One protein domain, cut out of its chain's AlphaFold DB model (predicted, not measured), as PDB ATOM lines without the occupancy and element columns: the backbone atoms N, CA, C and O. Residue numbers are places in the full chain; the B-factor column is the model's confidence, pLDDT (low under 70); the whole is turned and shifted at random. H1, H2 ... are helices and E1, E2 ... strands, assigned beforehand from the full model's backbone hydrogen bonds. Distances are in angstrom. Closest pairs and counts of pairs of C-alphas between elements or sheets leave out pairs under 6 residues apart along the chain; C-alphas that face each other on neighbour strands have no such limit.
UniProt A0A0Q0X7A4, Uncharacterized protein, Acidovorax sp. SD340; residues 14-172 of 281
ATOM      1  N   PHE A  14     -31.758-116.670  72.498       97.44
ATOM      2  CA  PHE A  14     -31.176-115.470  73.082       97.44
ATOM      3  C   PHE A  14     -30.612-114.562  71.984       97.44
ATOM      4  O   PHE A  14     -30.973-113.384  71.932       97.44
ATOM      5  N   ASP A  15     -29.867-115.116  71.029       98.25
ATOM      6  CA  ASP A  15     -29.355-114.376  69.871       98.25
ATOM      7  C   ASP A  15     -30.483-113.710  69.079       98.25
ATOM      8  O   ASP A  15     -30.424-112.529  68.727       98.25
ATOM      9  N   LEU A  16     -31.570-114.451  68.836       97.56
ATOM     10  CA  LEU A  16     -32.741-113.929  68.135       97.56
ATOM     11  C   LEU A  16     -33.404-112.764  68.885       97.56
ATOM     12  O   LEU A  16     -34.011-111.904  68.240       97.56
ATOM     13  N   SER A  17     -33.277-112.695  70.213       97.56
ATOM     14  CA  SER A  17     -33.773-111.562  71.002       97.56
ATOM     15  C   SER A  17     -32.943-110.292  70.773       97.56
ATOM     16  O   SER A  17     -33.522-109.227  70.541       97.56
ATOM     17  N   ILE A  18     -31.610-110.412  70.717       98.19
ATOM     18  CA  ILE A  18     -30.689-109.308  70.404       98.19
ATOM     19  C   ILE A  18     -30.915-108.830  68.967       98.19
ATOM     20  O   ILE A  18     -31.116-107.640  68.720       98.19
ATOM     21  N   VAL A  19     -30.977-109.767  68.017       98.25
ATOM     22  CA  VAL A  19     -31.261-109.493  66.601       98.25
ATOM     23  C   VAL A  19     -32.610-108.789  66.434       98.25
ATOM     24  O   VAL A  19     -32.726-107.849  65.648       98.25
ATOM     25  N   SER A  20     -33.639-109.205  67.176       98.19
ATOM     26  CA  SER A  20     -34.957-108.560  67.156       98.19
ATOM     27  C   SER A  20     -34.902-107.124  67.687       98.19
ATOM     28  O   SER A  20     -35.434-106.212  67.053       98.19
ATOM     29  N   ALA A  21     -34.204-106.894  68.802       98.38
ATOM     30  CA  ALA A  21     -34.006-105.556  69.355       98.38
ATOM     31  C   ALA A  21     -33.264-104.630  68.377       98.38
ATOM     32  O   ALA A  21     -33.707-103.507  68.136       98.38
ATOM     33  N   ALA A  22     -32.202-105.128  67.742       98.44
ATOM     34  CA  ALA A  22     -31.453-104.406  66.720       98.44
ATOM     35  C   ALA A  22     -32.322-104.056  65.502       98.44
ATOM     36  O   ALA A  22     -32.325-102.912  65.051       98.44
ATOM     37  N   LYS A  23     -33.138-104.998  65.009       98.12
ATOM     38  CA  LYS A  23     -34.108-104.727  63.930       98.12
ATOM     39  C   LYS A  23     -35.111-103.651  64.313       98.12
ATOM     40  O   LYS A  23     -35.426-102.800  63.482       98.12
ATOM     41  N   ASN A  24     -35.617-103.686  65.541       97.62
ATOM     42  CA  ASN A  24     -36.553-102.678  66.027       97.62
ATOM     43  C   ASN A  24     -35.890-101.299  66.079       97.62
ATOM     44  O   ASN A  24     -36.491-100.328  65.625       97.62
ATOM     45  N   LEU A  25     -34.646-101.220  66.556       97.75
ATOM     46  CA  LEU A  25     -33.875 -99.980  66.586       97.75
ATOM     47  C   LEU A  25     -33.640 -99.415  65.179       97.75
ATOM     48  O   LEU A  25     -33.968 -98.260  64.923       97.75
ATOM     49  N   LEU A  26     -33.182-100.246  64.239       98.06
ATOM     50  CA  LEU A  26     -33.009 -99.851  62.837       98.06
ATOM     51  C   LEU A  26     -34.335 -99.435  62.183       98.06
ATOM     52  O   LEU A  26     -34.368 -98.495  61.402       98.06
ATOM     53  N   THR A  27     -35.447-100.097  62.512       97.31
ATOM     54  CA  THR A  27     -36.775 -99.727  61.989       97.31
ATOM     55  C   THR A  27     -37.229 -98.367  62.515       97.31
ATOM     56  O   THR A  27     -37.893 -97.623  61.805       97.31
ATOM     57  N   LYS A  28     -36.870 -98.003  63.750       95.81
ATOM     58  CA  LYS A  28     -37.142 -96.656  64.264       95.81
ATOM     59  C   LYS A  28     -36.353 -95.587  63.504       95.81
ATOM     60  O   LYS A  28     -36.887 -94.509  63.286       95.81
ATOM     61  N   LEU A  29     -35.137 -95.900  63.049       95.50
ATOM     62  CA  LEU A  29     -34.347 -94.989  62.218       95.50
ATOM     63  C   LEU A  29     -34.970 -94.718  60.839       95.50
ATOM     64  O   LEU A  29     -34.678 -93.697  60.232       95.50
ATOM     65  N   THR A  30     -35.844 -95.595  60.332       94.12
ATOM     66  CA  THR A  30     -36.512 -95.375  59.036       94.12
ATOM     67  C   THR A  30     -37.745 -94.477  59.128       94.12
ATOM     68  O   THR A  30     -38.418 -94.245  58.120       94.12
ATOM     69  N   GLN A  31     -38.071 -93.973  60.323       91.25
ATOM     70  CA  GLN A  31     -39.142 -93.001  60.495       91.25
ATOM     71  C   GLN A  31     -38.800 -91.678  59.787       91.25
ATOM     72  O   GLN A  31     -37.624 -91.328  59.660       91.25
ATOM     73  N   PRO A  32     -39.815 -90.922  59.325       87.31
ATOM     74  CA  PRO A  32     -39.584 -89.641  58.670       87.31
ATOM     75  C   PRO A  32     -38.753 -88.695  59.542       87.31
ATOM     76  O   PRO A  32     -39.015 -88.577  60.736       87.31
ATOM     77  N   ASN A  33     -37.811 -87.987  58.917       85.31
ATOM     78  CA  ASN A  33     -36.952 -86.968  59.535       85.31
ATOM     79  C   ASN A  33     -35.969 -87.475  60.610       85.31
ATOM     80  O   ASN A  33     -35.416 -86.655  61.332       85.31
ATOM     81  N   VAL A  34     -35.738 -88.789  60.729       90.31
ATOM     82  CA  VAL A  34     -34.714 -89.329  61.649       90.31
ATOM     83  C   VAL A  34     -33.343 -89.439  60.983       90.31
ATOM     84  O   VAL A  34     -32.327 -89.150  61.605       90.31
ATOM     85  N   LEU A  35     -33.319 -89.868  59.723       91.75
ATOM     86  CA  LEU A  35     -32.112 -90.012  58.916       91.75
ATOM     87  C   LEU A  35     -32.183 -89.116  57.689       91.75
ATOM     88  O   LEU A  35     -33.268 -88.891  57.140       91.75
ATOM     89  N   HIS A  36     -31.013 -88.722  57.198       90.81
ATOM     90  CA  HIS A  36     -30.906 -88.215  55.839       90.81
ATOM     91  C   HIS A  36     -31.202 -89.320  54.806       90.81
ATOM     92  O   HIS A  36     -31.010 -90.514  55.091       90.81
ATOM     93  N   PRO A  37     -31.677 -88.967  53.595       91.94
ATOM     94  CA  PRO A  37     -31.937 -89.942  52.541       91.94
ATOM     95  C   PRO A  37     -30.727 -90.822  52.199       91.94
ATOM     96  O   PRO A  37     -30.923 -92.026  52.005       91.94
ATOM     97  N   SER A  38     -29.502 -90.280  52.172       93.94
ATOM     98  CA  SER A  38     -28.290 -91.077  51.923       93.94
ATOM     99  C   SER A  38     -28.084 -92.167  52.986       93.94
ATOM    100  O   SER A  38     -27.881 -93.338  52.657       93.94
ATOM    101  N   GLN A  39     -28.230 -91.814  54.266       96.00
ATOM    102  CA  GLN A  39     -28.055 -92.705  55.412       96.00
ATOM    103  C   GLN A  39     -29.112 -93.813  55.422       96.00
ATOM    104  O   GLN A  39     -28.819 -94.963  55.768       96.00
ATOM    105  N   LEU A  40     -30.339 -93.491  54.997       96.50
ATOM    106  CA  LEU A  40     -31.433 -94.454  54.900       96.50
ATOM    107  C   LEU A  40     -31.104 -95.606  53.939       96.50
ATOM    108  O   LEU A  40     -31.518 -96.738  54.196       96.50
ATOM    109  N   VAL A  41     -30.332 -95.359  52.874       96.88
ATOM    110  CA  VAL A  41     -29.887 -96.413  51.943       96.88
ATOM    111  C   VAL A  41     -29.025 -97.445  52.670       96.88
ATOM    112  O   VAL A  41     -29.306 -98.644  52.597       96.88
ATOM    113  N   SER A  42     -28.024 -97.002  53.428       97.88
ATOM    114  CA  SER A  42     -27.137 -97.887  54.192       97.88
ATOM    115  C   SER A  42     -27.872 -98.600  55.329       97.88
ATOM    116  O   SER A  42     -27.727 -99.812  55.499       97.88
ATOM    117  N   VAL A  43     -28.756 -97.908  56.054       98.12
ATOM    118  CA  VAL A  43     -29.597 -98.538  57.090       98.12
ATOM    119  C   VAL A  43     -30.537 -99.590  56.492       98.12
ATOM    120  O   VAL A  43     -30.735-100.655  57.087       98.12
ATOM    121  N   ALA A  44     -31.057 -99.371  55.281       97.75
ATOM    122  CA  ALA A  44     -31.841-100.370  54.562       97.75
ATOM    123  C   ALA A  44     -31.010-101.608  54.171       97.75
ATOM    124  O   ALA A  44     -31.527-102.728  54.261       97.75
ATOM    125  N   LYS A  45     -29.725-101.451  53.805       98.06
ATOM    126  CA  LYS A  45     -28.804-102.586  53.582       98.06
ATOM    127  C   LYS A  45     -28.643-103.421  54.860       98.06
ATOM    128  O   LYS A  45     -28.815-104.639  54.816       98.06
ATOM    129  N   VAL A  46     -28.427-102.786  56.017       98.25
ATOM    130  CA  VAL A  46     -28.331-103.495  57.309       98.25
ATOM    131  C   VAL A  46     -29.650-104.214  57.638       98.25
ATOM    132  O   VAL A  46     -29.651-105.409  57.938       98.25
ATOM    133  N   LEU A  47     -30.802-103.546  57.495       98.06
ATOM    134  CA  LEU A  47     -32.120-104.173  57.679       98.06
ATOM    135  C   LEU A  47     -32.344-105.376  56.751       98.06
ATOM    136  O   LEU A  47     -32.958-106.365  57.172       98.06
ATOM    137  N   HIS A  48     -31.846-105.323  55.512       97.25
ATOM    138  CA  HIS A  48     -31.887-106.450  54.584       97.25
ATOM    139  C   HIS A  48     -31.119-107.656  55.137       97.25
ATOM    140  O   HIS A  48     -31.673-108.761  55.163       97.25
ATOM    141  N   VAL A  49     -29.897-107.450  55.642       97.44
ATOM    142  CA  VAL A  49     -29.089-108.517  56.257       97.44
ATOM    143  C   VAL A  49     -29.830-109.153  57.428       97.44
ATOM    144  O   VAL A  49     -30.063-110.365  57.430       97.44
ATOM    145  N   PHE A  50     -30.299-108.339  58.373       97.38
ATOM    146  CA  PHE A  50     -31.023-108.814  59.554       97.38
ATOM    147  C   PHE A  50     -32.349-109.515  59.209       97.38
ATOM    148  O   PHE A  50     -32.793-110.421  59.916       97.38
ATOM    149  N   SER A  51     -33.008-109.127  58.117       96.31
ATOM    150  CA  SER A  51     -34.257-109.755  57.662       96.31
ATOM    151  C   SER A  51     -34.045-111.098  56.967       96.31
ATOM    152  O   SER A  51     -34.987-111.882  56.852       96.31
ATOM    153  N   ARG A  52     -32.818-111.383  56.519       96.25
ATOM    154  CA  ARG A  52     -32.449-112.645  55.870       96.25
ATOM    155  C   ARG A  52     -31.882-113.689  56.817       96.25
ATOM    156  O   ARG A  52     -31.748-114.848  56.403       96.25
ATOM    157  N   LEU A  53     -31.574-113.315  58.057       96.75
ATOM    158  CA  LEU A  53     -31.056-114.241  59.055       96.75
ATOM    159  C   LEU A  53     -31.964-115.478  59.205       96.75
ATOM    160  O   LEU A  53     -33.190-115.376  59.126       96.75
ATOM    161  N   PRO A  54     -31.373-116.674  59.373       96.31
ATOM    162  CA  PRO A  54     -29.940-116.926  59.550       96.31
ATOM    163  C   PRO A  54     -29.169-117.115  58.228       96.31
ATOM    164  O   PRO A  54     -28.077-117.665  58.249       96.31
ATOM    165  N   ARG A  55     -29.703-116.752  57.053       96.44
ATOM    166  CA  ARG A  55     -28.956-116.869  55.784       96.44
ATOM    167  C   ARG A  55     -27.915-115.756  55.670       96.44
ATOM    168  O   ARG A  55     -28.219-114.605  55.961       96.44
ATOM    169  N   VAL A  56     -26.734-116.099  55.165       96.38
ATOM    170  CA  VAL A  56     -25.668-115.131  54.873       96.38
ATOM    171  C   VAL A  56     -26.068-114.241  53.689       96.38
ATOM    172  O   VAL A  56     -26.708-114.706  52.734       96.38
ATOM    173  N   SER A  57     -25.745-112.952  53.794       95.00
ATOM    174  CA  SER A  57     -25.895-111.952  52.728       95.00
ATOM    175  C   SER A  57     -24.547-111.717  52.039       95.00
ATOM    176  O   SER A  57     -23.537-112.278  52.461       95.00
ATOM    177  N   GLU A  58     -24.529-110.938  50.957       93.38
ATOM    178  CA  GLU A  58     -23.265-110.546  50.321       93.38
ATOM    179  C   GLU A  58     -22.367-109.788  51.305       93.38
ATOM    180  O   GLU A  58     -22.856-109.236  52.294       93.38
ATOM    181  N   ALA A  59     -21.057-109.854  51.066       93.12
ATOM    182  CA  ALA A  59     -20.075-109.188  51.908       93.12
ATOM    183  C   ALA A  59     -20.295-107.674  51.866       93.12
ATOM    184  O   ALA A  59     -20.553-107.138  50.791       93.12
ATOM    185  N   MET A  60     -20.210-107.006  53.015       95.19
ATOM    186  CA  MET A  60     -20.327-105.548  53.101       95.19
ATOM    187  C   MET A  60     -19.577-105.002  54.316       95.19
ATOM    188  O   MET A  60     -19.328-105.727  55.278       95.19
ATOM    189  N   GLU A  61     -19.261-103.712  54.276       97.25
ATOM    190  CA  GLU A  61     -18.650-102.975  55.381       97.25
ATOM    191  C   GLU A  61     -19.534-101.780  55.733       97.25
ATOM    192  O   GLU A  61     -19.499-100.746  55.070       97.25
ATOM    193  N   ILE A  62     -20.376-101.942  56.757       98.25
ATOM    194  CA  ILE A  62     -21.323-100.906  57.181       98.25
ATOM    195  C   ILE A  62     -21.297-100.783  58.698       98.25
ATOM    196  O   ILE A  62     -21.415-101.781  59.408       98.25
ATOM    197  N   THR A  63     -21.200 -99.555  59.200       98.62
ATOM    198  CA  THR A  63     -21.368 -99.238  60.624       98.62
ATOM    199  C   THR A  63     -22.499 -98.239  60.798       98.62
ATOM    200  O   THR A  63     -22.538 -97.217  60.121       98.62
ATOM    201  N   VAL A  64     -23.412 -98.531  61.720       98.62
ATOM    202  CA  VAL A  64     -24.448 -97.612  62.192       98.62
ATOM    203  C   VAL A  64     -24.205 -97.386  63.676       98.62
ATOM    204  O   VAL A  64     -24.308 -98.321  64.469       98.62
ATOM    205  N   GLU A  65     -23.883 -96.155  64.047       98.56
ATOM    206  CA  GLU A  65     -23.696 -95.734  65.431       98.56
ATOM    207  C   GLU A  65     -24.771 -94.723  65.823       98.56
ATOM    208  O   GLU A  65     -25.040 -93.751  65.119       98.56
ATOM    209  N   ILE A  66     -25.401 -94.964  66.966       98.12
ATOM    210  CA  ILE A  66     -26.417 -94.096  67.550       98.12
ATOM    211  C   ILE A  66     -25.871 -93.621  68.888       98.12
ATOM    212  O   ILE A  66     -25.587 -94.442  69.752       98.12
ATOM    213  N   THR A  67     -25.769 -92.312  69.088       96.50
ATOM    214  CA  THR A  67     -25.370 -91.691  70.353       96.50
ATOM    215  C   THR A  67     -26.578 -91.029  71.000       96.50
ATOM    216  O   THR A  67     -27.241 -90.184  70.405       96.50
ATOM    217  N   GLY A  68     -26.877 -91.417  72.233       93.69
ATOM    218  CA  GLY A  68     -27.967 -90.864  73.024       93.69
ATOM    219  C   GLY A  68     -27.647 -89.509  73.657       93.69
ATOM    220  O   GLY A  68     -26.484 -89.106  73.754       93.69
ATOM    221  N   PRO A  69     -28.678 -88.813  74.162       93.19
ATOM    222  CA  PRO A  69     -28.500 -87.528  74.818       93.19
ATOM    223  C   PRO A  69     -27.674 -87.634  76.095       93.19
ATOM    224  O   PRO A  69     -27.736 -88.626  76.827       93.19
ATOM    225  N   ARG A  70     -26.987 -86.538  76.430       92.31
ATOM    226  CA  ARG A  70     -26.392 -86.368  77.758       92.31
ATOM    227  C   ARG A  70     -27.486 -86.196  78.807       92.31
ATOM    228  O   ARG A  70     -28.325 -85.304  78.701       92.31
ATOM    229  N   ARG A  71     -27.443 -87.023  79.846       91.69
ATOM    230  CA  ARG A  71     -28.370 -87.022  80.981       91.69
ATOM    231  C   ARG A  71     -27.626 -86.689  82.264       91.69
ATOM    232  O   ARG A  71     -26.465 -87.052  82.428       91.69
ATOM    233  N   LYS A  72     -28.301 -85.987  83.176       93.19
ATOM    234  CA  LYS A  72     -27.732 -85.554  84.455       93.19
ATOM    235  C   LYS A  72     -28.490 -86.178  85.625       93.19
ATOM    236  O   LYS A  72     -29.702 -86.022  85.735       93.19
ATOM    237  N   PHE A  73     -27.752 -86.818  86.524       93.62
ATOM    238  CA  PHE A  73     -28.241 -87.485  87.729       93.62
ATOM    239  C   PHE A  73     -27.500 -86.921  88.943       93.62
ATOM    240  O   PHE A  73     -26.443 -87.410  89.347       93.62
ATOM    241  N   GLY A  74     -28.017 -85.823  89.498       94.19
ATOM    242  CA  GLY A  74     -27.291 -85.049  90.506       94.19
ATOM    243  C   GLY A  74     -25.996 -84.475  89.924       94.19
ATOM    244  O   GLY A  74     -26.040 -83.649  89.013       94.19
ATOM    245  N   GLU A  75     -24.849 -84.913  90.439       93.25
ATOM    246  CA  GLU A  75     -23.519 -84.526  89.935       93.25
ATOM    247  C   GLU A  75     -23.014 -85.415  88.790       93.25
ATOM    248  O   GLU A  75     -22.005 -85.098  88.165       93.25
ATOM    249  N   ILE A  76     -23.688 -86.535  88.521       94.94
ATOM    250  CA  ILE A  76     -23.277 -87.492  87.495       94.94
ATOM    251  C   ILE A  76     -23.834 -87.048  86.145       94.94
ATOM    252  O   ILE A  76     -25.003 -86.683  86.047       94.94
ATOM    253  N   THR A  77     -23.015 -87.110  85.100       95.62
ATOM    254  CA  THR A  77     -23.453 -86.967  83.708       95.62
ATOM    255  C   THR A  77     -23.159 -88.255  82.952       95.62
ATOM    256  O   THR A  77     -22.031 -88.742  83.007       95.62
ATOM    257  N   THR A  78     -24.152 -88.790  82.245       95.62
ATOM    258  CA  THR A  78     -24.002 -89.970  81.385       95.62
ATOM    259  C   THR A  78     -24.472 -89.683  79.966       95.62
ATOM    260  O   THR A  78     -25.309 -88.810  79.742       95.62
ATOM    261  N   TYR A  79     -23.920 -90.393  78.992       95.38
ATOM    262  CA  TYR A  79     -24.546 -90.610  77.687       95.38
ATOM    263  C   TYR A  79     -24.190 -92.016  77.219       95.38
ATOM    264  O   TYR A  79     -23.213 -92.591  77.698       95.38
ATOM    265  N   HIS A  80     -24.991 -92.568  76.317       97.31
ATOM    266  CA  HIS A  80     -24.869 -93.952  75.860       97.31
ATOM    267  C   HIS A  80     -24.753 -93.986  74.343       97.31
ATOM    268  O   HIS A  80     -25.198 -93.051  73.680       97.31
ATOM    269  N   TRP A  81     -24.177 -95.049  73.801       97.69
ATOM    270  CA  TRP A  81     -24.155 -95.312  72.370       97.69
ATOM    271  C   TRP A  81     -24.481 -96.771  72.066       97.69
ATOM    272  O   TRP A  81     -24.284 -97.665  72.894       97.69
ATOM    273  N   TRP A  82     -24.978 -96.993  70.854       98.56
ATOM    274  CA  TRP A  82     -25.331 -98.295  70.304       98.56
ATOM    275  C   TRP A  82     -24.718 -98.414  68.919       98.56
ATOM    276  O   TRP A  82     -24.923 -97.538  68.079       98.56
ATOM    277  N   THR A  83     -24.007 -99.505  68.674       98.69
ATOM    278  CA  THR A  83     -23.295 -99.732  67.421       98.69
ATOM    279  C   THR A  83     -23.782-101.031  66.797       98.69
ATOM    280  O   THR A  83     -23.823-102.076  67.446       98.69
ATOM    281  N   LEU A  84     -24.150-100.966  65.520       98.69
ATOM    282  CA  LEU A  84     -24.406-102.123  64.674       98.69
ATOM    283  C   LEU A  84     -23.382-102.105  63.551       98.69
ATOM    284  O   LEU A  84     -23.322-101.146  62.781       98.69
ATOM    285  N   LYS A  85     -22.584-103.160  63.453       98.56
ATOM    286  CA  LYS A  85     -21.500-103.258  62.485       98.56
ATOM    287  C   LYS A  85     -21.624-104.545  61.684       98.56
ATOM    288  O   LYS A  85     -21.874-105.612  62.241       98.56
ATOM    289  N   ILE A  86     -21.445-104.432  60.376       98.25
ATOM    290  CA  ILE A  86     -21.249-105.559  59.471       98.25
ATOM    291  C   ILE A  86     -19.867-105.391  58.850       98.25
ATOM    292  O   ILE A  86     -19.574-104.335  58.296       98.25
ATOM    293  N   GLU A  87     -19.030-106.415  58.973       96.88
ATOM    294  CA  GLU A  87     -17.697-106.465  58.368       96.88
ATOM    295  C   GLU A  87     -17.551-107.793  57.624       96.88
ATOM    296  O   GLU A  87     -17.582-108.863  58.235       96.88
ATOM    297  N   ASP A  88     -17.454-107.734  56.294       95.00
ATOM    298  CA  ASP A  88     -17.550-108.896  55.405       95.00
ATOM    299  C   ASP A  88     -18.865-109.666  55.649       95.00
ATOM    300  O   ASP A  88     -19.936-109.241  55.211       95.00
ATOM    301  N   HIS A  89     -18.811-110.780  56.380       96.19
ATOM    302  CA  HIS A  89     -19.986-111.558  56.783       96.19
ATOM    303  C   HIS A  89     -20.149-111.658  58.303       96.19
ATOM    304  O   HIS A  89     -20.942-112.469  58.767       96.19
ATOM    305  N   GLN A  90     -19.377-110.914  59.087       97.56
ATOM    306  CA  GLN A  90     -19.541-110.854  60.534       97.56
ATOM    307  C   GLN A  90     -20.587-109.791  60.874       97.56
ATOM    308  O   GLN A  90     -20.595-108.714  60.279       97.56
ATOM    309  N   ILE A  91     -21.463-110.086  61.835       98.56
ATOM    310  CA  ILE A  91     -22.399-109.110  62.401       98.56
ATOM    311  C   ILE A  91     -21.995-108.873  63.850       98.56
ATOM    312  O   ILE A  91     -21.926-109.825  64.621       98.56
ATOM    313  N   ALA A  92     -21.775-107.617  64.220       98.69
ATOM    314  CA  ALA A  92     -21.499-107.206  65.586       98.69
ATOM    315  C   ALA A  92     -22.536-106.181  66.061       98.69
ATOM    316  O   ALA A  92     -22.908-105.259  65.333       98.69
ATOM    317  N   ILE A  93     -23.010-106.352  67.291       98.81
ATOM    318  CA  ILE A  93     -23.909-105.431  67.987       98.81
ATOM    319  C   ILE A  93     -23.267-105.132  69.332       98.81
ATOM    320  O   ILE A  93     -22.922-106.052  70.070       98.81
ATOM    321  N   SER A  94     -23.107-103.862  69.666       98.69
ATOM    322  CA  SER A  94     -22.579-103.461  70.964       98.69
ATOM    323  C   SER A  94     -23.297-102.229  71.488       98.69
ATOM    324  O   SER A  94     -23.915-101.462  70.745       98.69
ATOM    325  N   SER A  95     -23.217-102.033  72.797       98.50
ATOM    326  CA  SER A  95     -23.614-100.774  73.413       98.50
ATOM    327  C   SER A  95     -22.692-100.409  74.554       98.50
ATOM    328  O   SER A  95     -22.149-101.269  75.252       98.50
ATOM    329  N   GLY A  96     -22.539 -99.116  74.778       98.06
ATOM    330  CA  GLY A  96     -21.676 -98.567  75.806       98.06
ATOM    331  C   GLY A  96     -22.119 -97.174  76.198       98.06
ATOM    332  O   GLY A  96     -23.211 -96.724  75.856       98.06
ATOM    333  N   GLY A  97     -21.265 -96.488  76.932       97.19
ATOM    334  CA  GLY A  97     -21.536 -95.133  77.345       97.19
ATOM    335  C   GLY A  97     -20.347 -94.481  78.010       97.19
ATOM    336  O   GLY A  97     -19.277 -95.060  78.187       97.19
ATOM    337  N   HIS A  98     -20.549 -93.235  78.387       96.44
ATOM    338  CA  HIS A  98     -19.588 -92.463  79.140       96.44
ATOM    339  C   HIS A  98     -20.220 -92.021  80.444       96.44
ATOM    340  O   HIS A  98     -21.351 -91.535  80.474       96.44
ATOM    341  N   PHE A  99     -19.460 -92.151  81.519       96.06
ATOM    342  CA  PHE A  99     -19.811 -91.706  82.853       96.06
ATOM    343  C   PHE A  99     -18.888 -90.559  83.247       96.06
ATOM    344  O   PHE A  99     -17.682 -90.633  83.047       96.06
ATOM    345  N   TYR A 100     -19.429 -89.510  83.859       94.25
ATOM    346  CA  TYR A 100     -18.636 -88.420  84.418       94.25
ATOM    347  C   TYR A 100     -19.180 -87.970  85.764       94.25
ATOM    348  O   TYR A 100     -20.380 -87.746  85.914       94.25
ATOM    349  N   ARG A 101     -18.281 -87.756  86.724       92.56
ATOM    350  CA  ARG A 101     -18.565 -87.101  88.000       92.56
ATOM    351  C   ARG A 101     -17.425 -86.127  88.332       92.56
ATOM    352  O   ARG A 101     -16.279 -86.566  88.397       92.56
ATOM    353  N   PRO A 102     -17.702 -84.848  88.641       91.38
ATOM    354  CA  PRO A 102     -16.662 -83.847  88.898       91.38
ATOM    355  C   PRO A 102     -15.616 -84.248  89.948       91.38
ATOM    356  O   PRO A 102     -14.438 -83.949  89.790       91.38
ATOM    357  N   SER A 103     -16.028 -84.949  91.009       90.12
ATOM    358  CA  SER A 103     -15.142 -85.340  92.114       90.12
ATOM    359  C   SER A 103     -14.190 -86.497  91.800       90.12
ATOM    360  O   SER A 103     -13.189 -86.648  92.497       90.12
ATOM    361  N   THR A 104     -14.478 -87.313  90.781       89.31
ATOM    362  CA  THR A 104     -13.692 -88.518  90.449       89.31
ATOM    363  C   THR A 104     -13.228 -88.577  88.994       89.31
ATOM    364  O   THR A 104     -12.441 -89.453  88.657       89.31
ATOM    365  N   GLY A 105     -13.685 -87.662  88.136       90.56
ATOM    366  CA  GLY A 105     -13.438 -87.692  86.694       90.56
ATOM    367  C   GLY A 105     -14.492 -88.495  85.927       90.56
ATOM    368  O   GLY A 105     -15.593 -88.745  86.428       90.56
ATOM    369  N   GLY A 106     -14.168 -88.863  84.689       91.06
ATOM    370  CA  GLY A 106     -15.034 -89.670  83.836       91.06
ATOM    371  C   GLY A 106     -14.278 -90.760  83.097       91.06
ATOM    372  O   GLY A 106     -13.057 -90.689  82.977       91.06
ATOM    373  N   ASP A 107     -15.028 -91.758  82.647       93.50
ATOM    374  CA  ASP A 107     -14.529 -92.899  81.890       93.50
ATOM    375  C   ASP A 107     -15.619 -93.429  80.948       93.50
ATOM    376  O   ASP A 107     -16.816 -93.176  81.132       93.50
ATOM    377  N   THR A 108     -15.195 -94.166  79.932       95.81
ATOM    378  CA  THR A 108     -16.067 -94.912  79.024       95.81
ATOM    379  C   THR A 108     -16.305 -96.326  79.541       95.81
ATOM    380  O   THR A 108     -15.440 -96.916  80.181       95.81
ATOM    381  N   PHE A 109     -17.464 -96.897  79.234       96.19
ATOM    382  CA  PHE A 109     -17.824 -98.257  79.606       96.19
ATOM    383  C   PHE A 109     -18.541 -98.977  78.464       96.19
ATOM    384  O   PHE A 109     -19.210 -98.353  77.639       96.19
ATOM    385  N   SER A 110     -18.443-100.303  78.461       97.81
ATOM    386  CA  SER A 110     -19.242-101.193  77.615       97.81
ATOM    387  C   SER A 110     -20.354-101.806  78.453       97.81
ATOM    388  O   SER A 110     -20.126-102.152  79.606       97.81
ATOM    389  N   THR A 111     -21.545-101.946  77.880       97.62
ATOM    390  CA  THR A 111     -22.691-102.624  78.513       97.62
ATOM    391  C   THR A 111     -22.842-104.046  77.996       97.62
ATOM    392  O   THR A 111     -23.061-104.955  78.787       97.62
ATOM    393  N   MET A 112     -22.662-104.247  76.689       98.12
ATOM    394  CA  MET A 112     -22.628-105.563  76.062       98.12
ATOM    395  C   MET A 112     -21.849-105.531  74.746       98.12
ATOM    396  O   MET A 112     -21.704-104.472  74.123       98.12
ATOM    397  N   ALA A 113     -21.388-106.704  74.323       98.56
ATOM    398  CA  ALA A 113     -20.922-106.975  72.971       98.56
ATOM    399  C   ALA A 113     -21.480-108.325  72.512       98.56
ATOM    400  O   ALA A 113     -21.465-109.299  73.259       98.56
ATOM    401  N   TRP A 114     -21.987-108.378  71.288       98.75
ATOM    402  CA  TRP A 114     -22.491-109.584  70.646       98.75
ATOM    403  C   TRP A 114     -21.916-109.680  69.238       98.75
ATOM    404  O   TRP A 114     -21.978-108.705  68.486       98.75
ATOM    405  N   VAL A 115     -21.376-110.839  68.870       98.62
ATOM    406  CA  VAL A 115     -20.774-111.086  67.556       98.62
ATOM    407  C   VAL A 115     -21.275-112.411  66.996       98.62
ATOM    408  O   VAL A 115     -21.328-113.419  67.697       98.62
ATOM    409  N   ALA A 116     -21.624-112.421  65.711       98.25
ATOM    410  CA  ALA A 116     -22.012-113.619  64.982       98.25
ATOM    411  C   ALA A 116     -21.197-113.776  63.698       98.25
ATOM    412  O   ALA A 116     -21.158-112.879  62.852       98.25
ATOM    413  N   GLU A 117     -20.632-114.969  63.519       97.12
ATOM    414  CA  GLU A 117     -19.955-115.388  62.295       97.12
ATOM    415  C   GLU A 117     -20.686-116.561  61.621       97.12
ATOM    416  O   GLU A 117     -21.274-117.415  62.294       97.12
ATOM    417  N   PRO A 118     -20.662-116.666  60.281       96.50
ATOM    418  CA  PRO A 118     -21.306-117.777  59.596       96.50
ATOM    419  C   PRO A 118     -20.684-119.137  59.935       96.50
ATOM    420  O   PRO A 118     -19.530-119.416  59.606       96.50
ATOM    421  N   GLY A 119     -21.497-120.043  60.482       93.56
ATOM    422  CA  GLY A 119     -21.100-121.412  60.833       93.56
ATOM    423  C   GLY A 119     -20.265-121.538  62.100       93.56
ATOM    424  O   GLY A 119     -19.692-122.603  62.317       93.56
ATOM    425  N   GLY A 120     -20.167-120.467  62.886       92.25
ATOM    426  CA  GLY A 120     -19.631-120.493  64.239       92.25
ATOM    427  C   GLY A 120     -20.724-120.200  65.270       92.25
ATOM    428  O   GLY A 120     -21.796-119.709  64.896       92.25
ATOM    429  N   PRO A 121     -20.464-120.500  66.554       94.88
ATOM    430  CA  PRO A 121     -21.291-120.010  67.647       94.88
ATOM    431  C   PRO A 121     -21.186-118.486  67.744       94.88
ATOM    432  O   PRO A 121     -20.193-117.895  67.315       94.88
ATOM    433  N   THR A 122     -22.200-117.856  68.325       97.56
ATOM    434  CA  THR A 122     -22.133-116.441  68.685       97.56
ATOM    435  C   THR A 122     -21.229-116.229  69.897       97.56
ATOM    436  O   THR A 122     -21.098-117.095  70.767       97.56
ATOM    437  N   GLU A 123     -20.597-115.063  69.951       98.31
ATOM    438  CA  GLU A 123     -19.875-114.574  71.123       98.31
ATOM    439  C   GLU A 123     -20.722-113.490  71.788       98.31
ATOM    440  O   GLU A 123     -21.255-112.609  71.112       98.31
ATOM    441  N   PHE A 124     -20.875-113.569  73.109       98.25
ATOM    442  CA  PHE A 124     -21.638-112.599  73.883       98.25
ATOM    443  C   PHE A 124     -20.943-112.291  75.205       98.25
ATOM    444  O   PHE A 124     -20.717-113.191  76.014       98.25
ATOM    445  N   ASP A 125     -20.682-111.008  75.428       98.06
ATOM    446  CA  ASP A 125     -20.183-110.459  76.680       98.06
ATOM    447  C   ASP A 125     -21.218-109.495  77.277       98.06
ATOM    448  O   ASP A 125     -21.664-108.555  76.613       98.06
ATOM    449  N   ASP A 126     -21.566-109.707  78.549       97.00
ATOM    450  CA  ASP A 126     -22.443-108.839  79.342       97.00
ATOM    451  C   ASP A 126     -21.654-108.216  80.494       97.00
ATOM    452  O   ASP A 126     -21.014-108.915  81.286       97.00
ATOM    453  N   TYR A 127     -21.708-106.892  80.593       96.94
ATOM    454  CA  TYR A 127     -20.982-106.117  81.594       96.94
ATOM    455  C   TYR A 127     -21.910-105.384  82.570       96.94
ATOM    456  O   TYR A 127     -21.420-104.663  83.442       96.94
ATOM    457  N   LEU A 128     -23.234-105.555  82.463       94.56
ATOM    458  CA  LEU A 128     -24.218-104.792  83.242       94.56
ATOM    459  C   LEU A 128     -24.022-104.919  84.755       94.56
ATOM    460  O   LEU A 128     -24.077-103.913  85.466       94.56
ATOM    461  N   ASP A 129     -23.715-106.122  85.244       93.75
ATOM    462  CA  ASP A 129     -23.499-106.389  86.673       93.75
ATOM    463  C   ASP A 129     -22.336-105.566  87.264       93.75
ATOM    464  O   ASP A 129     -22.321-105.256  88.458       93.75
ATOM    465  N   GLY A 130     -21.369-105.164  86.429       93.31
ATOM    466  CA  GLY A 130     -20.231-104.332  86.821       93.31
ATOM    467  C   GLY A 130     -20.527-102.829  86.864       93.31
ATOM    468  O   GLY A 130     -19.714-102.059  87.377       93.31
ATOM    469  N   LEU A 131     -21.682-102.388  86.357       95.06
ATOM    470  CA  LEU A 131     -21.992-100.975  86.111       95.06
ATOM    471  C   LEU A 131     -22.929-100.352  87.147       95.06
ATOM    472  O   LEU A 131     -23.543 -99.322  86.885       95.06
ATOM    473  N   GLY A 132     -22.989-100.900  88.365       92.19
ATOM    474  CA  GLY A 132     -23.867-100.400  89.433       92.19
ATOM    475  C   GLY A 132     -23.646 -98.932  89.849       92.19
ATOM    476  O   GLY A 132     -24.481 -98.365  90.551       92.19
ATOM    477  N   ILE A 133     -22.544 -98.297  89.428       92.62
ATOM    478  CA  ILE A 133     -22.298 -96.860  89.652       92.62
ATOM    479  C   ILE A 133     -22.993 -95.962  88.617       92.62
ATOM    480  O   ILE A 133     -23.131 -94.759  88.855       92.62
ATOM    481  N   VAL A 134     -23.374 -96.523  87.465       95.25
ATOM    482  CA  VAL A 134     -23.987 -95.820  86.336       95.25
ATOM    483  C   VAL A 134     -25.507 -95.816  86.552       95.25
ATOM    484  O   VAL A 134     -26.132 -96.872  86.524       95.25
ATOM    485  N   PRO A 135     -26.126 -94.648  86.796       93.12
ATOM    486  CA  PRO A 135     -27.491 -94.567  87.325       93.12
ATOM    487  C   PRO A 135     -28.591 -94.984  86.342       93.12
ATOM    488  O   PRO A 135     -29.713 -95.245  86.771       93.12
ATOM    489  N   ASP A 136     -28.303 -95.009  85.042       94.56
ATOM    490  CA  ASP A 136     -29.280 -95.258  83.982       94.56
ATOM    491  C   ASP A 136     -28.834 -96.321  82.977       94.56
ATOM    492  O   ASP A 136     -29.271 -96.313  81.827       94.56
ATOM    493  N   VAL A 137     -27.968 -97.241  83.409       94.88
ATOM    494  CA  VAL A 137     -27.569 -98.385  82.589       94.88
ATOM    495  C   VAL A 137     -28.761 -99.320  82.345       94.88
ATOM    496  O   VAL A 137     -29.577 -99.562  83.237       94.88
ATOM    497  N   GLN A 138     -28.880 -99.827  81.120       95.00
ATOM    498  CA  GLN A 138     -29.954-100.718  80.680       95.00
ATOM    499  C   GLN A 138     -29.385-101.814  79.785       95.00
ATOM    500  O   GLN A 138     -28.337-101.626  79.163       95.00
ATOM    501  N   SER A 139     -30.103-102.934  79.677       96.25
ATOM    502  CA  SER A 139     -29.802-103.937  78.658       96.25
ATOM    503  C   SER A 139     -29.989-103.355  77.254       96.25
ATOM    504  O   SER A 139     -30.795-102.440  77.053       96.25
ATOM    505  N   PHE A 140     -29.272-103.895  76.265       97.19
ATOM    506  CA  PHE A 140     -29.436-103.462  74.876       97.19
ATOM    507  C   PHE A 140     -30.899-103.565  74.397       97.19
ATOM    508  O   PHE A 140     -31.390-102.578  73.847       97.19
ATOM    509  N   PRO A 141     -31.639-104.674  74.624       97.00
ATOM    510  CA  PRO A 141     -33.049-104.749  74.242       97.00
ATOM    511  C   PRO A 141     -33.938-103.677  74.881       97.00
ATOM    512  O   PRO A 141     -34.740-103.063  74.175       97.00
ATOM    513  N   ASP A 142     -33.772-103.410  76.179       97.00
ATOM    514  CA  ASP A 142     -34.574-102.407  76.891       97.00
ATOM    515  C   ASP A 142     -34.251-100.987  76.406       97.00
ATOM    516  O   ASP A 142     -35.149-100.172  76.158       97.00
ATOM    517  N   ALA A 143     -32.965-100.698  76.194       95.06
ATOM    518  CA  ALA A 143     -32.508 -99.431  75.643       95.06
ATOM    519  C   ALA A 143     -33.047 -99.224  74.218       95.06
ATOM    520  O   ALA A 143     -33.709 -98.224  73.943       95.06
ATOM    521  N   ALA A 144     -32.868-100.207  73.331       95.75
ATOM    522  CA  ALA A 144     -33.391-100.183  71.967       95.75
ATOM    523  C   ALA A 144     -34.913 -99.971  71.935       95.75
ATOM    524  O   ALA A 144     -35.430 -99.246  71.078       95.75
ATOM    525  N   GLN A 145     -35.648-100.564  72.881       95.62
ATOM    526  CA  GLN A 145     -37.089-100.376  73.009       95.62
ATOM    527  C   GLN A 145     -37.464 -98.965  73.477       95.62
ATOM    528  O   GLN A 145     -38.439 -98.416  72.959       95.62
ATOM    529  N   SER A 146     -36.705 -98.367  74.396       93.38
ATOM    530  CA  SER A 146     -37.016 -97.054  74.981       93.38
ATOM    531  C   SER A 146     -36.588 -95.852  74.134       93.38
ATOM    532  O   SER A 146     -37.117 -94.762  74.342       93.38
ATOM    533  N   ILE A 147     -35.678 -96.034  73.170       93.94
ATOM    534  CA  ILE A 147     -35.236 -94.952  72.276       93.94
ATOM    535  C   ILE A 147     -36.415 -94.371  71.488       93.94
ATOM    536  O   ILE A 147     -37.160 -95.104  70.830       93.94
ATOM    537  N   ASP A 148     -36.527 -93.047  71.524       90.62
ATOM    538  CA  ASP A 148     -37.484 -92.246  70.769       90.62
ATOM    539  C   ASP A 148     -36.725 -91.134  70.034       90.62
ATOM    540  O   ASP A 148     -36.190 -90.215  70.654       90.62
ATOM    541  N   PHE A 149     -36.658 -91.245  68.706       88.69
ATOM    542  CA  PHE A 149     -35.933 -90.299  67.859       88.69
ATOM    543  C   PHE A 149     -36.693 -88.990  67.619       88.69
ATOM    544  O   PHE A 149     -36.107 -88.052  67.096       88.69
ATOM    545  N   SER A 150     -37.957 -88.877  68.041       79.69
ATOM    546  CA  SER A 150     -38.729 -87.635  67.889       79.69
ATOM    547  C   SER A 150     -38.298 -86.504  68.839       79.69
ATOM    548  O   SER A 150     -38.806 -85.391  68.741       79.69
ATOM    549  N   ALA A 151     -37.375 -86.778  69.767       69.19
ATOM    550  CA  ALA A 151     -36.958 -85.857  70.824       69.19
ATOM    551  C   ALA A 151     -35.672 -85.044  70.516       69.19
ATOM    552  O   ALA A 151     -35.080 -84.502  71.448       69.19
ATOM    553  N   ASP A 152     -35.229 -84.974  69.251       60.44
ATOM    554  CA  ASP A 152     -34.107 -84.158  68.713       60.44
ATOM    555  C   ASP A 152     -32.735 -84.275  69.418       60.44
ATOM    556  O   ASP A 152     -31.853 -83.438  69.232       60.44
ATOM    557  N   ALA A 153     -32.509 -85.305  70.237       83.88
ATOM    558  CA  ALA A 153     -31.327 -85.370  71.105       83.88
ATOM    559  C   ALA A 153     -30.407 -86.580  70.857       83.88
ATOM    560  O   ALA A 153     -29.537 -86.871  71.683       83.88
ATOM    561  N   TYR A 154     -30.599 -87.282  69.738       92.50
ATOM    562  CA  TYR A 154     -29.774 -88.416  69.325       92.50
ATOM    563  C   TYR A 154     -28.870 -88.020  68.157       92.50
ATOM    564  O   TYR A 154     -29.337 -87.441  67.182       92.50
ATOM    565  N   GLY A 155     -27.586 -88.353  68.253       92.06
ATOM    566  CA  GLY A 155     -26.665 -88.310  67.119       92.06
ATOM    567  C   GLY A 155     -26.684 -89.647  66.389       92.06
ATOM    568  O   GLY A 155     -26.696 -90.691  67.041       92.06
ATOM    569  N   ILE A 156     -26.691 -89.632  65.058       95.25
ATOM    570  CA  ILE A 156     -26.636 -90.848  64.246       95.25
ATOM    571  C   ILE A 156     -25.507 -90.697  63.234       95.25
ATOM    572  O   ILE A 156     -25.477 -89.734  62.471       95.25
ATOM    573  N   GLN A 157     -24.583 -91.653  63.237       96.00
ATOM    574  CA  GLN A 157     -23.473 -91.724  62.299       96.00
ATOM    575  C   GLN A 157     -23.558 -93.034  61.520       96.00
ATOM    576  O   GLN A 157     -23.747 -94.107  62.095       96.00
ATOM    577  N   VAL A 158     -23.422 -92.943  60.200       97.12
ATOM    578  CA  VAL A 158     -23.455 -94.096  59.300       97.12
ATOM    579  C   VAL A 158     -22.209 -94.072  58.429       97.12
ATOM    580  O   VAL A 158     -21.921 -93.065  57.797       97.12
ATOM    581  N   THR A 159     -21.477 -95.180  58.396       96.81
ATOM    582  CA  THR A 159     -20.333 -95.387  57.500       96.81
ATOM    583  C   THR A 159     -20.638 -96.561  56.584       96.81
ATOM    584  O   THR A 159     -20.967 -97.641  57.071       96.81
ATOM    585  N   ASP A 160     -20.525 -96.355  55.275       96.50
ATOM    586  CA  ASP A 160     -20.717 -97.373  54.237       96.50
ATOM    587  C   ASP A 160     -19.894 -96.969  53.010       96.50
ATOM    588  O   ASP A 160     -20.280 -96.069  52.267       96.50
ATOM    589  N   SER A 161     -18.752 -97.626  52.807       89.06
ATOM    590  CA  SER A 161     -17.810 -97.293  51.728       89.06
ATOM    591  C   SER A 161     -18.358 -97.574  50.324       89.06
ATOM    592  O   SER A 161     -17.786 -97.127  49.332       89.06
ATOM    593  N   GLU A 162     -19.473 -98.300  50.224       91.94
ATOM    594  CA  GLU A 162     -20.148 -98.617  48.967       91.94
ATOM    595  C   GLU A 162     -21.392 -97.745  48.729       91.94
ATOM    596  O   GLU A 162     -22.153 -97.993  47.788       91.94
ATOM    597  N   ASN A 163     -21.659 -96.751  49.582       93.56
ATOM    598  CA  ASN A 163     -22.748 -95.797  49.400       93.56
ATOM    599  C   ASN A 163     -22.209 -94.397  49.093       93.56
ATOM    600  O   ASN A 163     -22.087 -93.562  49.981       93.56
ATOM    601  N   ALA A 164     -21.973 -94.131  47.807       91.50
ATOM    602  CA  ALA A 164     -21.477 -92.841  47.318       91.50
ATOM    603  C   ALA A 164     -22.370 -91.635  47.686       91.50
ATOM    604  O   ALA A 164     -21.896 -90.508  47.678       91.50
ATOM    605  N   LEU A 165     -23.645 -91.858  48.032       90.81
ATOM    606  CA  LEU A 165     -24.556 -90.786  48.447       90.81
ATOM    607  C   LEU A 165     -24.190 -90.194  49.816       90.81
ATOM    608  O   LEU A 165     -24.621 -89.089  50.119       90.81
ATOM    609  N   LEU A 166     -23.450 -90.931  50.658       87.12
ATOM    610  CA  LEU A 166     -22.982 -90.406  51.945       87.12
ATOM    611  C   LEU A 166     -21.957 -89.286  51.737       87.12
ATOM    612  O   LEU A 166     -22.006 -88.285  52.440       87.12
ATOM    613  N   ASP A 167     -21.082 -89.435  50.739       74.25
ATOM    614  CA  ASP A 167     -20.049 -88.448  50.417       74.25
ATOM    615  C   ASP A 167     -20.655 -87.187  49.771       74.25
ATOM    616  O   ASP A 167     -20.196 -86.078  50.026       74.25
ATOM    617  N   GLU A 168     -21.718 -87.343  48.967       63.00
ATOM    618  CA  GLU A 168     -22.450 -86.216  48.364       63.00
ATOM    619  C   GLU A 168     -23.098 -85.316  49.434       63.00
ATOM    620  O   GLU A 168     -23.114 -84.097  49.284       63.00
ATOM    621  N   GLU A 169     -23.579 -85.894  50.541       53.34
ATOM    622  CA  GLU A 169     -24.154 -85.132  51.658       53.34
ATOM    623  C   GLU A 169     -23.094 -84.552  52.613       53.34
ATOM    624  O   GLU A 169     -23.350 -83.526  53.236       53.34
ATOM    625  N   GLU A 170     -21.889 -85.130  52.710       51.25
ATOM    626  CA  GLU A 170     -20.767 -84.460  53.397       51.25
ATOM    627  C   GLU A 170     -20.327 -83.174  52.662       51.25
ATOM    628  O   GLU A 170     -19.760 -82.269  53.281       51.25
ATOM    629  N   GLU A 171     -20.607 -83.072  51.356       45.19
ATOM    630  CA  GLU A 171     -20.327 -81.891  50.529       45.19
ATOM    631  C   GLU A 171     -21.480 -80.860  50.496       45.19
ATOM    632  O   GLU A 171     -21.229 -79.686  50.198       45.19
ATOM    633  N   GLU A 172     -22.716 -81.239  50.848       39.28
ATOM    634  CA  GLU A 172     -23.887 -80.351  50.871       39.28
ATOM    635  C   GLU A 172     -24.245 -79.874  52.302       39.28
ATOM    636  O   GLU A 172     -24.878 -80.569  53.090       39.28
TER     637      GLU A 172
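This is residues 14 to 172 of the 281 residues of an uncharacterized protein of Acidovorax sp. SD340 (UniProt A0A0Q0X7A4). A long, twisted wall of antiparallel strands has two helices, H1 and H2, packed side by side across one face as a hairpin, while no helix covers the opposite face. The long strands E3, E4 and E5 run on past these two helices, with the short E2 beside the far part of E3; the small helix H3 packs on H1, and the short helix H4 ends the printed part near E7. The printed part has 159 residues, with four named helices and seven named strands in the order H1 H2 E1 E2 E3 E4 E5 E6 H3 E7 H4, and the class is mixed, helices and strands. The sheet is branched and antiparallel throughout its neighbour pairs, and E2 to E6 form a meander, each strand the antiparallel neighbour of the one before. The whole is compact, with a radius of gyration of the C-alphas of 16.3 A, and flat, spanning 49 by 43 by 23 A.

In the sheet, E3, residues 76 to 88, is the longest strand at 39.0 A, from C-alpha 76 at (-23.277, -87.492, 87.495) to C-alpha 88 at (-17.550, -108.896, 55.405). E4, residues 90 to 101, measures 36.3 A, and E5, residues 105 to 116, 34.9 A. E1 is residues 60 to 67, 22.7 A, and E7 is residues 155 to 160, 16.8 A. E2, residues 71 to 73, and E6, residues 123 to 126, are short. H1, residues 14 to 29, begins at C-alpha 14, (-31.176, -115.470, 73.082), and is 23.4 A long. H2, residues 37 to 52, is 23.0 A long. H3 is residues 140 to 146; H4, residues 165 to 171, ends at C-alpha 171, (-20.327, -81.891, 50.529).

E3 has three neighbours: E1 and E2 lie on one side of it, beside residues 80 to 88 and 76 to 78, and E4 lies on the other side. N 64 and O 84 of E1 and E3 are within hydrogen-bond range at 2.8 A, as are N 73 and O 76 of the hairpin E2 and E3 at 2.8 A. In the hairpin E3 and E4, N 85 and O 92 are 2.8 A apart; in the hairpin E4 and E5, N 93 and O 114 are 2.8 A apart. Edge strand E6 forms a hairpin with E5, with N 115 and O 123 at 2.9 A. Edge strand E7 is the antiparallel neighbour of E1, with N 65 and O 157 at 2.8 A. H1 and H2 are on the same face of the sheet, at heights of 10.1 A and 9.4 A, and both run across the strands, at 77 and 69 degrees to E3 on the local plane. They touch at a shallow tilt of 23 degrees, opposite ways, the closest C-alphas being those of Lys 23 and Leu 47, 6.6 A apart. H3 touches H1 at a tilt of 36 degrees, only just steep, the same way; the C-alphas of Ala 21 and Pro 141 are closest, at 5.0 A. H3 only grazes the sheet, with residues 140 to 144. H4 touches residues 38 to 39 of H2 alone, with the C-alphas of Ser 38 and Leu 165 closest at 5.1 A. H2 and H3 are apart. Every O i to N i+4 pair is within hydrogen-bond range in H1, H3 and H4, and 11 of 12 in H2.

The two C-alphas farthest apart, those of Arg 55 and Ser 103, are 50.0 A from each other. The printed part has no cut. The link from E6 to H3, residues 127 to 139, is the one long link. The mean pLDDT of the printed part is 93.4, and residues 151 to 152 and 168 to 172 are under 70.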